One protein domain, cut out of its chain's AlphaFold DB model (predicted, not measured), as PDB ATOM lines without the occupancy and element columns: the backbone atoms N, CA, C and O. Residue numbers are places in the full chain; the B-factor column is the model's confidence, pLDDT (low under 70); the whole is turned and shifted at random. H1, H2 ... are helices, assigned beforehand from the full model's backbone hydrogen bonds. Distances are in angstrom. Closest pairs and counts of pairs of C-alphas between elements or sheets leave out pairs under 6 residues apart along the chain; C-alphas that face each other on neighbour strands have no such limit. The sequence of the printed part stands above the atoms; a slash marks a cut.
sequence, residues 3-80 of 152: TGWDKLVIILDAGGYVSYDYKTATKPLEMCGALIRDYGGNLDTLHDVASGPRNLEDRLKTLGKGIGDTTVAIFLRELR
ATOM      1  N   THR A   3     285.568 337.477 367.204       53.97
ATOM      2  CA  THR A   3     284.312 337.219 366.483       53.97
ATOM      3  C   THR A   3     283.905 335.748 366.348       53.97
ATOM      4  O   THR A   3     282.730 335.474 366.126       53.97
ATOM      5  N   GLY A   4     284.837 334.797 366.459       60.69
ATOM      6  CA  GLY A   4     284.508 333.365 366.439       60.69
ATOM      7  C   GLY A   4     283.953 332.865 367.775       60.69
ATOM      8  O   GLY A   4     283.025 332.063 367.797       60.69
ATOM      9  N   TRP A   5     284.490 333.391 368.879       59.78
ATOM     10  CA  TRP A   5     284.090 333.030 370.237       59.78
ATOM     11  C   TRP A   5     282.680 333.530 370.552       59.78
ATOM     12  O   TRP A   5     281.828 332.747 370.960       59.78
ATOM     13  N   ASP A   6     282.404 334.799 370.250       62.00
ATOM     14  CA  ASP A   6     281.105 335.416 370.533       62.00
ATOM     15  C   ASP A   6     279.963 334.729 369.761       62.00
ATOM     16  O   ASP A   6     278.885 334.501 370.306       62.00
ATOM     17  N   LYS A   7     280.210 334.300 368.513       66.62
ATOM     18  CA  LYS A   7     279.229 333.535 367.722       66.62
ATOM     19  C   LYS A   7     278.967 332.142 368.282       66.62
ATOM     20  O   LYS A   7     277.835 331.674 368.243       66.62
ATOM     21  N   LEU A   8     279.998 331.475 368.786       65.31
ATOM     22  CA  LEU A   8     279.858 330.138 369.347       65.31
ATOM     23  C   LEU A   8     279.120 330.166 370.692       65.31
ATOM     24  O   LEU A   8     278.291 329.298 370.946       65.31
ATOM     25  N   VAL A   9     279.358 331.201 371.502       62.06
ATOM     26  CA  VAL A   9     278.594 331.461 372.729       62.06
ATOM     27  C   VAL A   9     277.112 331.638 372.406       62.06
ATOM     28  O   VAL A   9     276.296 330.975 373.026       62.06
ATOM     29  N   ILE A  10     276.762 332.424 371.382       66.12
ATOM     30  CA  ILE A  10     275.364 332.618 370.950       66.12
ATOM     31  C   ILE A  10     274.704 331.296 370.517       66.12
ATOM     32  O   ILE A  10     273.543 331.050 370.832       66.12
ATOM     33  N   ILE A  11     275.433 330.423 369.812       66.38
ATOM     34  CA  ILE A  11     274.905 329.118 369.375       66.38
ATOM     35  C   ILE A  11     274.678 328.180 370.571       66.38
ATOM     36  O   ILE A  11     273.668 327.481 370.617       66.38
ATOM     37  N   LEU A  12     275.591 328.168 371.547       59.34
ATOM     38  CA  LEU A  12     275.445 327.368 372.767       59.34
ATOM     39  C   LEU A  12     274.318 327.898 373.670       59.34
ATOM     40  O   LEU A  12     273.582 327.103 374.256       59.34
ATOM     41  N   ASP A  13     274.145 329.221 373.721       59.62
ATOM     42  CA  ASP A  13     273.068 329.907 374.444       59.62
ATOM     43  C   ASP A  13     271.689 329.494 373.899       59.62
ATOM     44  O   ASP A  13     270.806 329.079 374.651       59.62
ATOM     45  N   ALA A  14     271.546 329.451 372.569       64.75
ATOM     46  CA  ALA A  14     270.337 328.965 371.900       64.75
ATOM     47  C   ALA A  14     270.036 327.472 372.166       64.75
ATOM     48  O   ALA A  14     268.885 327.049 372.074       64.75
ATOM     49  N   GLY A  15     271.051 326.676 372.518       60.72
ATOM     50  CA  GLY A  15     270.920 325.259 372.873       60.72
ATOM     51  C   GLY A  15     270.498 324.990 374.323       60.72
ATOM     52  O   GLY A  15     270.462 323.829 374.727       60.72
ATOM     53  N   GLY A  16     270.210 326.024 375.122       54.56
ATOM     54  CA  GLY A  16     269.801 325.874 376.524       54.56
ATOM     55  C   GLY A  16     270.959 325.698 377.515       54.56
ATOM     56  O   GLY A  16     270.724 325.380 378.678       54.56
ATOM     57  N   TYR A  17     272.207 325.945 377.098       52.38
ATOM     58  CA  TYR A  17     273.397 325.891 377.963       52.38
ATOM     59  C   TYR A  17     273.655 327.200 378.744       52.38
ATOM     60  O   TYR A  17     274.753 327.416 379.255       52.38
ATOM     61  N   VAL A  18     272.639 328.063 378.861       46.62
ATOM     62  CA  VAL A  18     272.702 329.443 379.392       46.62
ATOM     63  C   VAL A  18     273.195 329.534 380.847       46.62
ATOM     64  O   VAL A  18     273.711 330.564 381.269       46.62
ATOM     65  N   SER A  19     273.066 328.473 381.651       49.50
ATOM     66  CA  SER A  19     273.251 328.558 383.109       49.50
ATOM     67  C   SER A  19     274.529 327.931 383.675       49.50
ATOM     68  O   SER A  19     274.696 327.918 384.894       49.50
ATOM     69  N   TYR A  20     275.467 327.458 382.848       45.47
ATOM     70  CA  TYR A  20     276.708 326.862 383.352       45.47
ATOM     71  C   TYR A  20     277.942 327.612 382.848       45.47
ATOM     72  O   TYR A  20     278.311 327.488 381.686       45.47
ATOM     73  N   ASP A  21     278.545 328.370 383.776       52.62
ATOM     74  CA  ASP A  21     279.857 329.042 383.773       52.62
ATOM     75  C   ASP A  21     280.727 328.742 382.539       52.62
ATOM     76  O   ASP A  21     280.938 327.575 382.208       52.62
ATOM     77  N   TYR A  22     281.289 329.787 381.918       51.72
ATOM     78  CA  TYR A  22     282.205 329.813 380.758       51.72
ATOM     79  C   TYR A  22     283.186 328.618 380.646       51.72
ATOM     80  O   TYR A  22     283.610 328.253 379.551       51.72
ATOM     81  N   LYS A  23     283.520 327.976 381.770       52.44
ATOM     82  CA  LYS A  23     284.275 326.719 381.912       52.44
ATOM     83  C   LYS A  23     283.593 325.453 381.360       52.44
ATOM     84  O   LYS A  23     284.235 324.405 381.293       52.44
ATOM     85  N   THR A  24     282.307 325.494 381.018       55.38
ATOM     86  CA  THR A  24     281.570 324.334 380.484       55.38
ATOM     87  C   THR A  24     281.604 324.322 378.958       55.38
ATOM     88  O   THR A  24     281.823 323.267 378.366       55.38
ATOM     89  N   ALA A  25     281.511 325.496 378.323       62.56
ATOM     90  CA  ALA A  25     281.647 325.672 376.873       62.56
ATOM     91  C   ALA A  25     283.073 325.399 376.355       62.56
ATOM     92  O   ALA A  25     283.256 325.045 375.189       62.56
ATOM     93  N   THR A  26     284.092 325.505 377.214       65.69
ATOM     94  CA  THR A  26     285.475 325.168 376.849       65.69
ATOM     95  C   THR A  26     285.660 323.684 376.558       65.69
ATOM     96  O   THR A  26     286.451 323.353 375.683       65.69
ATOM     97  N   LYS A  27     284.911 322.780 377.204       74.69
ATOM     98  CA  LYS A  27     285.088 321.334 376.990       74.69
ATOM     99  C   LYS A  27     284.710 320.907 375.562       74.69
ATOM    100  O   LYS A  27     285.560 320.308 374.910       74.69
ATOM    101  N   PRO A  28     283.514 321.225 375.017       77.06
ATOM    102  CA  PRO A  28     283.202 320.949 373.611       77.06
ATOM    103  C   PRO A  28     284.185 321.577 372.628       77.06
ATOM    104  O   PRO A  28     284.562 320.945 371.649       77.06
ATOM    105  N   LEU A  29     284.645 322.796 372.903       80.62
ATOM    106  CA  LEU A  29     285.622 323.475 372.059       80.62
ATOM    107  C   LEU A  29     286.991 322.802 372.053       80.62
ATOM    108  O   LEU A  29     287.577 322.639 370.986       80.62
ATOM    109  N   GLU A  30     287.495 322.403 373.220       85.12
ATOM    110  CA  GLU A  30     288.737 321.638 373.343       85.12
ATOM    111  C   GLU A  30     288.626 320.313 372.582       85.12
ATOM    112  O   GLU A  30     289.527 319.980 371.813       85.12
ATOM    113  N   MET A  31     287.488 319.622 372.721       88.69
ATOM    114  CA  MET A  31     287.182 318.387 371.992       88.69
ATOM    115  C   MET A  31     287.192 318.581 370.479       88.69
ATOM    116  O   MET A  31     287.905 317.871 369.769       88.69
ATOM    117  N   CYS A  32     286.443 319.563 369.976       88.56
ATOM    118  CA  CYS A  32     286.412 319.884 368.552       88.56
ATOM    119  C   CYS A  32     287.795 320.313 368.045       88.56
ATOM    120  O   CYS A  32     288.208 319.900 366.966       88.56
ATOM    121  N   GLY A  33     288.537 321.097 368.829       90.38
ATOM    122  CA  GLY A  33     289.895 321.519 368.498       90.38
ATOM    123  C   GLY A  33     290.867 320.342 368.382       90.38
ATOM    124  O   GLY A  33     291.641 320.287 367.427       90.38
ATOM    125  N   ALA A  34     290.809 319.381 369.308       93.25
ATOM    126  CA  ALA A  34     291.606 318.158 369.236       93.25
ATOM    127  C   ALA A  34     291.208 317.287 368.040       93.25
ATOM    128  O   ALA A  34     292.078 316.823 367.309       93.25
ATOM    129  N   LEU A  35     289.907 317.131 367.786       95.06
ATOM    130  CA  LEU A  35     289.410 316.373 366.641       95.06
ATOM    131  C   LEU A  35     289.866 316.985 365.308       95.06
ATOM    132  O   LEU A  35     290.291 316.263 364.409       95.06
ATOM    133  N   ILE A  36     289.814 318.314 365.181       93.62
ATOM    134  CA  ILE A  36     290.305 319.041 364.001       93.62
ATOM    135  C   ILE A  36     291.804 318.832 363.819       93.62
ATOM    136  O   ILE A  36     292.241 318.460 362.733       93.62
ATOM    137  N   ARG A  37     292.583 319.046 364.882       95.50
ATOM    138  CA  ARG A  37     294.045 318.960 364.844       95.50
ATOM    139  C   ARG A  37     294.539 317.552 364.514       95.50
ATOM    140  O   ARG A  37     295.422 317.414 363.677       95.50
ATOM    141  N   ASP A  38     293.981 316.535 365.167       95.56
ATOM    142  CA  ASP A  38     294.549 315.183 365.148       95.56
ATOM    143  C   ASP A  38     293.880 314.276 364.101       95.56
ATOM    144  O   ASP A  38     294.472 313.286 363.675       95.56
ATOM    145  N   TYR A  39     292.658 314.614 363.667       96.62
ATOM    146  CA  TYR A  39     291.841 313.773 362.783       96.62
ATOM    147  C   TYR A  39     291.135 314.554 361.659       96.62
ATOM    148  O   TYR A  39     290.242 314.024 360.996       96.62
ATOM    149  N   GLY A  40     291.496 315.823 361.434       94.00
ATOM    150  CA  GLY A  40     290.915 316.649 360.367       94.00
ATOM    151  C   GLY A  40     289.443 317.008 360.587       94.00
ATOM    152  O   GLY A  40     288.745 317.361 359.641       94.00
ATOM    153  N   GLY A  41     288.952 316.897 361.823       92.25
ATOM    154  CA  GLY A  41     287.572 317.224 362.184       92.25
ATOM    155  C   GLY A  41     286.597 316.087 361.897       92.25
ATOM    156  O   GLY A  41     285.391 316.286 362.009       92.25
ATOM    157  N   ASN A  42     287.105 314.905 361.539       93.44
ATOM    158  CA  ASN A  42     286.298 313.768 361.133       93.44
ATOM    159  C   ASN A  42     286.459 312.595 362.111       93.44
ATOM    160  O   ASN A  42     287.554 312.063 362.305       93.44
ATOM    161  N   LEU A  43     285.346 312.175 362.715       93.12
ATOM    162  CA  LEU A  43     285.302 311.008 363.598       93.12
ATOM    163  C   LEU A  43     285.535 309.694 362.844       93.12
ATOM    164  O   LEU A  43     286.011 308.740 363.457       93.12
ATOM    165  N   ASP A  44     285.272 309.652 361.538       93.94
ATOM    166  CA  ASP A  44     285.538 308.473 360.712       93.94
ATOM    167  C   ASP A  44     287.041 308.249 360.584       93.94
ATOM    168  O   ASP A  44     287.509 307.143 360.811       93.94
ATOM    169  N   THR A  45     287.820 309.319 360.395       97.00
ATOM    170  CA  THR A  45     289.286 309.240 360.424       97.00
ATOM    171  C   THR A  45     289.787 308.689 361.759       97.00
ATOM    172  O   THR A  45     290.667 307.832 361.781       97.00
ATOM    173  N   LEU A  46     289.234 309.163 362.885       97.19
ATOM    174  CA  LEU A  46     289.583 308.668 364.223       97.19
ATOM    175  C   LEU A  46     289.268 307.178 364.364       97.19
ATOM    176  O   LEU A  46     290.083 306.416 364.894       97.19
ATOM    177  N   HIS A  47     288.093 306.770 363.892       96.56
ATOM    178  CA  HIS A  47     287.656 305.384 363.905       96.56
ATOM    179  C   HIS A  47     288.547 304.504 363.022       96.56
ATOM    180  O   HIS A  47     289.002 303.461 363.495       96.56
ATOM    181  N   ASP A  48     288.887 304.930 361.808       96.31
ATOM    182  CA  ASP A  48     289.708 304.176 360.856       96.31
ATOM    183  C   ASP A  48     291.101 303.881 361.416       96.31
ATOM    184  O   ASP A  48     291.545 302.729 361.403       96.31
ATOM    185  N   VAL A  49     291.759 304.886 362.004       97.00
ATOM    186  CA  VAL A  49     293.099 304.726 362.602       97.00
ATOM    187  C   VAL A  49     293.086 303.989 363.945       97.00
ATOM    188  O   VAL A  49     294.152 303.660 364.485       97.00
ATOM    189  N   ALA A  50     291.909 303.745 364.527       97.75
ATOM    190  CA  ALA A  50     291.797 302.924 365.718       97.75
ATOM    191  C   ALA A  50     292.035 301.450 365.367       97.75
ATOM    192  O   ALA A  50     291.365 300.889 364.501       97.75
ATOM    193  N   SER A  51     292.951 300.784 366.071       97.12
ATOM    194  CA  SER A  51     293.277 299.371 365.807       97.12
ATOM    195  C   SER A  51     292.217 298.378 366.302       97.12
ATOM    196  O   SER A  51     292.289 297.190 366.006       97.12
ATOM    197  N   GLY A  52     291.235 298.850 367.068       97.62
ATOM    198  CA  GLY A  52     290.144 298.045 367.606       97.62
ATOM    199  C   GLY A  52     289.362 298.796 368.686       97.62
ATOM    200  O   GLY A  52     289.706 299.941 368.994       97.62
ATOM    201  N   PRO A  53     288.354 298.158 369.311       96.31
ATOM    202  CA  PRO A  53     287.433 298.822 370.239       96.31
ATOM    203  C   PRO A  53     288.124 299.542 371.400       96.31
ATOM    204  O   PRO A  53     287.864 300.710 371.656       96.31
ATOM    205  N   ARG A  54     289.096 298.890 372.051       96.44
ATOM    206  CA  ARG A  54     289.837 299.505 373.164       96.44
ATOM    207  C   ARG A  54     290.654 300.719 372.717       96.44
ATOM    208  O   ARG A  54     290.693 301.727 373.408       96.44
ATOM    209  N   ASN A  55     291.295 300.635 371.551       97.81
ATOM    210  CA  ASN A  55     292.060 301.762 371.027       97.81
ATOM    211  C   ASN A  55     291.142 302.911 370.585       97.81
ATOM    212  O   ASN A  55     291.513 304.069 370.757       97.81
ATOM    213  N   LEU A  56     289.944 302.605 370.075       97.88
ATOM    214  CA  LEU A  56     288.914 303.597 369.774       97.88
ATOM    215  C   LEU A  56     288.468 304.327 371.046       97.88
ATOM    216  O   LEU A  56     288.453 305.557 371.066       97.88
ATOM    217  N   GLU A  57     288.172 303.588 372.119       97.06
ATOM    218  CA  GLU A  57     287.820 304.168 373.419       97.06
ATOM    219  C   GLU A  57     288.916 305.106 373.939       97.06
ATOM    220  O   GLU A  57     288.641 306.241 374.329       97.06
ATOM    221  N   ASP A  58     290.172 304.654 373.915       97.06
ATOM    222  CA  ASP A  58     291.304 305.444 374.394       97.06
ATOM    223  C   ASP A  58     291.494 306.721 373.563       97.06
ATOM    224  O   ASP A  58     291.643 307.801 374.134       97.06
ATOM    225  N   ARG A  59     291.391 306.642 372.229       97.19
ATOM    226  CA  ARG A  59     291.464 307.815 371.338       97.19
ATOM    227  C   ARG A  59     290.348 308.816 371.605       97.19
ATOM    228  O   ARG A  59     290.628 310.008 371.697       97.19
ATOM    229  N   LEU A  60     289.112 308.354 371.787       96.38
ATOM    230  CA  LEU A  60     287.989 309.231 372.125       96.38
ATOM    231  C   LEU A  60     288.227 309.961 373.450       96.38
ATOM    232  O   LEU A  60     287.997 311.164 373.522       96.38
ATOM    233  N   LYS A  61     288.770 309.282 374.470       95.50
ATOM    234  CA  LYS A  61     289.133 309.918 375.750       95.50
ATOM    235  C   LYS A  61     290.211 310.993 375.601       95.50
ATOM    236  O   LYS A  61     290.199 311.968 376.348       95.50
ATOM    237  N   THR A  62     291.124 310.855 374.635       95.25
ATOM    238  CA  THR A  62     292.166 311.872 374.392       95.25
ATOM    239  C   THR A  62     291.656 313.162 373.752       95.25
ATOM    240  O   THR A  62     292.375 314.160 373.784       95.25
ATOM    241  N   LEU A  63     290.427 313.188 373.214       93.62
ATOM    242  CA  LEU A  63     289.896 314.382 372.550       93.62
ATOM    243  C   LEU A  63     289.704 315.559 373.512       93.62
ATOM    244  O   LEU A  63     289.823 316.706 373.099       93.62
ATOM    245  N   GLY A  64     289.440 315.327 374.798       87.44
ATOM    246  CA  GLY A  64     289.238 316.437 375.721       87.44
ATOM    247  C   GLY A  64     289.232 316.037 377.183       87.44
ATOM    248  O   GLY A  64     288.873 314.920 377.562       87.44
ATOM    249  N   LYS A  65     289.599 316.992 378.040       82.06
ATOM    250  CA  LYS A  65     289.557 316.796 379.488       82.06
ATOM    251  C   LYS A  65     288.111 316.597 379.945       82.06
ATOM    252  O   LYS A  65     287.240 317.428 379.700       82.06
ATOM    253  N   GLY A  66     287.869 315.505 380.667       81.69
ATOM    254  CA  GLY A  66     286.545 315.158 381.189       81.69
ATOM    255  C   GLY A  66     285.743 314.186 380.320       81.69
ATOM    256  O   GLY A  66     284.639 313.820 380.720       81.69
ATOM    257  N   ILE A  67     286.283 313.720 379.189       89.50
ATOM    258  CA  ILE A  67     285.748 312.541 378.503       89.50
ATOM    259  C   ILE A  67     286.220 311.295 379.261       89.50
ATOM    260  O   ILE A  67     287.358 310.852 379.116       89.50
ATOM    261  N   GLY A  68     285.348 310.762 380.115       91.00
ATOM    262  CA  GLY A  68     285.606 309.535 380.870       91.00
ATOM    263  C   GLY A  68     285.036 308.287 380.197       91.00
ATOM    264  O   GLY A  68     284.302 308.375 379.211       91.00
ATOM    265  N   ASP A  69     285.318 307.125 380.789       93.94
ATOM    266  CA  ASP A  69     284.856 305.825 380.285       93.94
ATOM    267  C   ASP A  69     283.328 305.773 380.129       93.94
ATOM    268  O   ASP A  69     282.831 305.283 379.122       93.94
ATOM    269  N   THR A  70     282.567 306.352 381.066       93.06
ATOM    270  CA  THR A  70     281.099 306.418 380.975       93.06
ATOM    271  C   THR A  70     280.629 307.197 379.748       93.06
ATOM    272  O   THR A  70     279.725 306.748 379.047       93.06
ATOM    273  N   THR A  71     281.234 308.355 379.472       92.44
ATOM    274  CA  THR A  71     280.863 309.198 378.327       92.44
ATOM    275  C   THR A  71     281.134 308.469 377.018       92.44
ATOM    276  O   THR A  71     280.268 308.422 376.147       92.44
ATOM    277  N   VAL A  72     282.314 307.853 376.900       95.56
ATOM    278  CA  VAL A  72     282.689 307.069 375.717       95.56
ATOM    279  C   VAL A  72     281.792 305.849 375.550       95.56
ATOM    280  O   VAL A  72     281.341 305.590 374.440       95.56
ATOM    281  N   ALA A  73     281.482 305.132 376.631       95.25
ATOM    282  CA  ALA A  73     280.609 303.967 376.575       95.25
ATOM    283  C   ALA A  73     279.192 304.331 376.107       95.25
ATOM    284  O   ALA A  73     278.630 303.619 375.280       95.25
ATOM    285  N   ILE A  74     278.631 305.450 376.583       94.31
ATOM    286  CA  ILE A  74     277.332 305.949 376.110       94.31
ATOM    287  C   ILE A  74     277.408 306.293 374.622       94.31
ATOM    288  O   ILE A  74     276.569 305.833 373.860       94.31
ATOM    289  N   PHE A  75     278.417 307.060 374.205       94.56
ATOM    290  CA  PHE A  75     278.571 307.463 372.808       94.56
ATOM    291  C   PHE A  75     278.724 306.260 371.867       94.56
ATOM    292  O   PHE A  75     278.027 306.164 370.863       94.56
ATOM    293  N   LEU A  76     279.603 305.313 372.206       96.31
ATOM    294  CA  LEU A  76     279.834 304.129 371.384       96.31
ATOM    295  C   LEU A  76     278.640 303.166 371.385       96.31
ATOM    296  O   LEU A  76     278.447 302.471 370.393       96.31
ATOM    297  N   ARG A  77     277.816 303.132 372.442       95.56
ATOM    298  CA  ARG A  77     276.590 302.320 372.459       95.56
ATOM    299  C   ARG A  77     275.639 302.752 371.347       95.56
ATOM    300  O   ARG A  77     275.115 301.895 370.647       95.56
ATOM    301  N   GLU A  78     275.469 304.058 371.153       93.62
ATOM    302  CA  GLU A  78     274.606 304.597 370.089       93.62
ATOM    303  C   GLU A  78     275.133 304.275 368.681       93.62
ATOM    304  O   GLU A  78     274.385 304.312 367.711       93.62
ATOM    305  N   LEU A  79     276.423 303.948 368.556       93.62
ATOM    306  CA  LEU A  79     277.058 303.571 367.292       93.62
ATOM    307  C   LEU A  79     277.156 302.054 367.091       93.62
ATOM    308  O   LEU A  79     277.683 301.602 366.068       93.62
ATOM    309  N   ARG A  80     276.675 301.257 368.049       92.00
ATOM    310  CA  ARG A  80     276.718 299.797 367.977       92.00
ATOM    311  C   ARG A  80     275.938 299.311 366.755       92.00
ATOM    312  O   ARG A  80     274.816 299.733 366.513       92.00
TER     313      ARG A  80
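This is residues 3 to 80 of the 152 residues of an uncharacterized protein of Sulfuriferula multivorans (UniProt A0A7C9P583). H2, the longest helix, lies in the middle of an elongated model, with H3, H4 and H5 gathered toward one end and H1 by itself at the other, beyond the loop of residues 15 to 25. Among the three gathered helices, H3 and H4 form a helical hairpin, folding back on each other across a tight link, and H5 crosses H4. The printed part has 78 residues with five named helices, H1 to H5 in order, and no named strand; the class is all helix. It is only just loose, close to compact, with a radius of gyration of the C-alphas of 13.9 A and spans of 38 by 25 by 19 A.

H2, residues 26 to 39, and H3, residues 43 to 48, only just touch, with 3 pairs of C-alphas within 8 A, and only at the corner by their link. H2 does so with residues 35 to 39 alone; the closest C-alphas, of Tyr 39 and Thr 45, are 5.7 A apart. H4, residues 53 to 62, is near H2 and forms a helical hairpin with H3. H3 and H4 only just touch, with 3 pairs within 8 A, the closest C-alphas being those of His 47 and Leu 56 at 6.3 A; they run opposite ways at a steep tilt of 39 degrees. H5, residues 69 to 78, touches H4 at a steep tilt of 59 degrees, opposite ways, with the C-alphas of Glu 57 and Val 72 closest at 6.3 A. H1, residues 3 to 14, touches no helix. Every O i to N i+4 pair is within hydrogen-bond range in H2, H3, H4 and H5, and 7 of 8 are in H1.

H2 is 19.2 A long, from C-alpha 26 at (285.475, 325.168, 376.849). H1 begins at C-alpha 3 at (284.312, 337.219, 366.483) and is 17.1 A long; H3 measures 8.6 A. H4 and H5 each measure 14.5 A, and H5 ends at C-alpha 78 at (274.606, 304.597, 370.089).

The two C-alphas farthest apart, of Thr 3 and Gly 52, are 39.6 A apart. The printed part has no cut, and the link from H1 to H2 is long. Mean pLDDT of the printed part is 82.3, with residues 3 to 26 under 70.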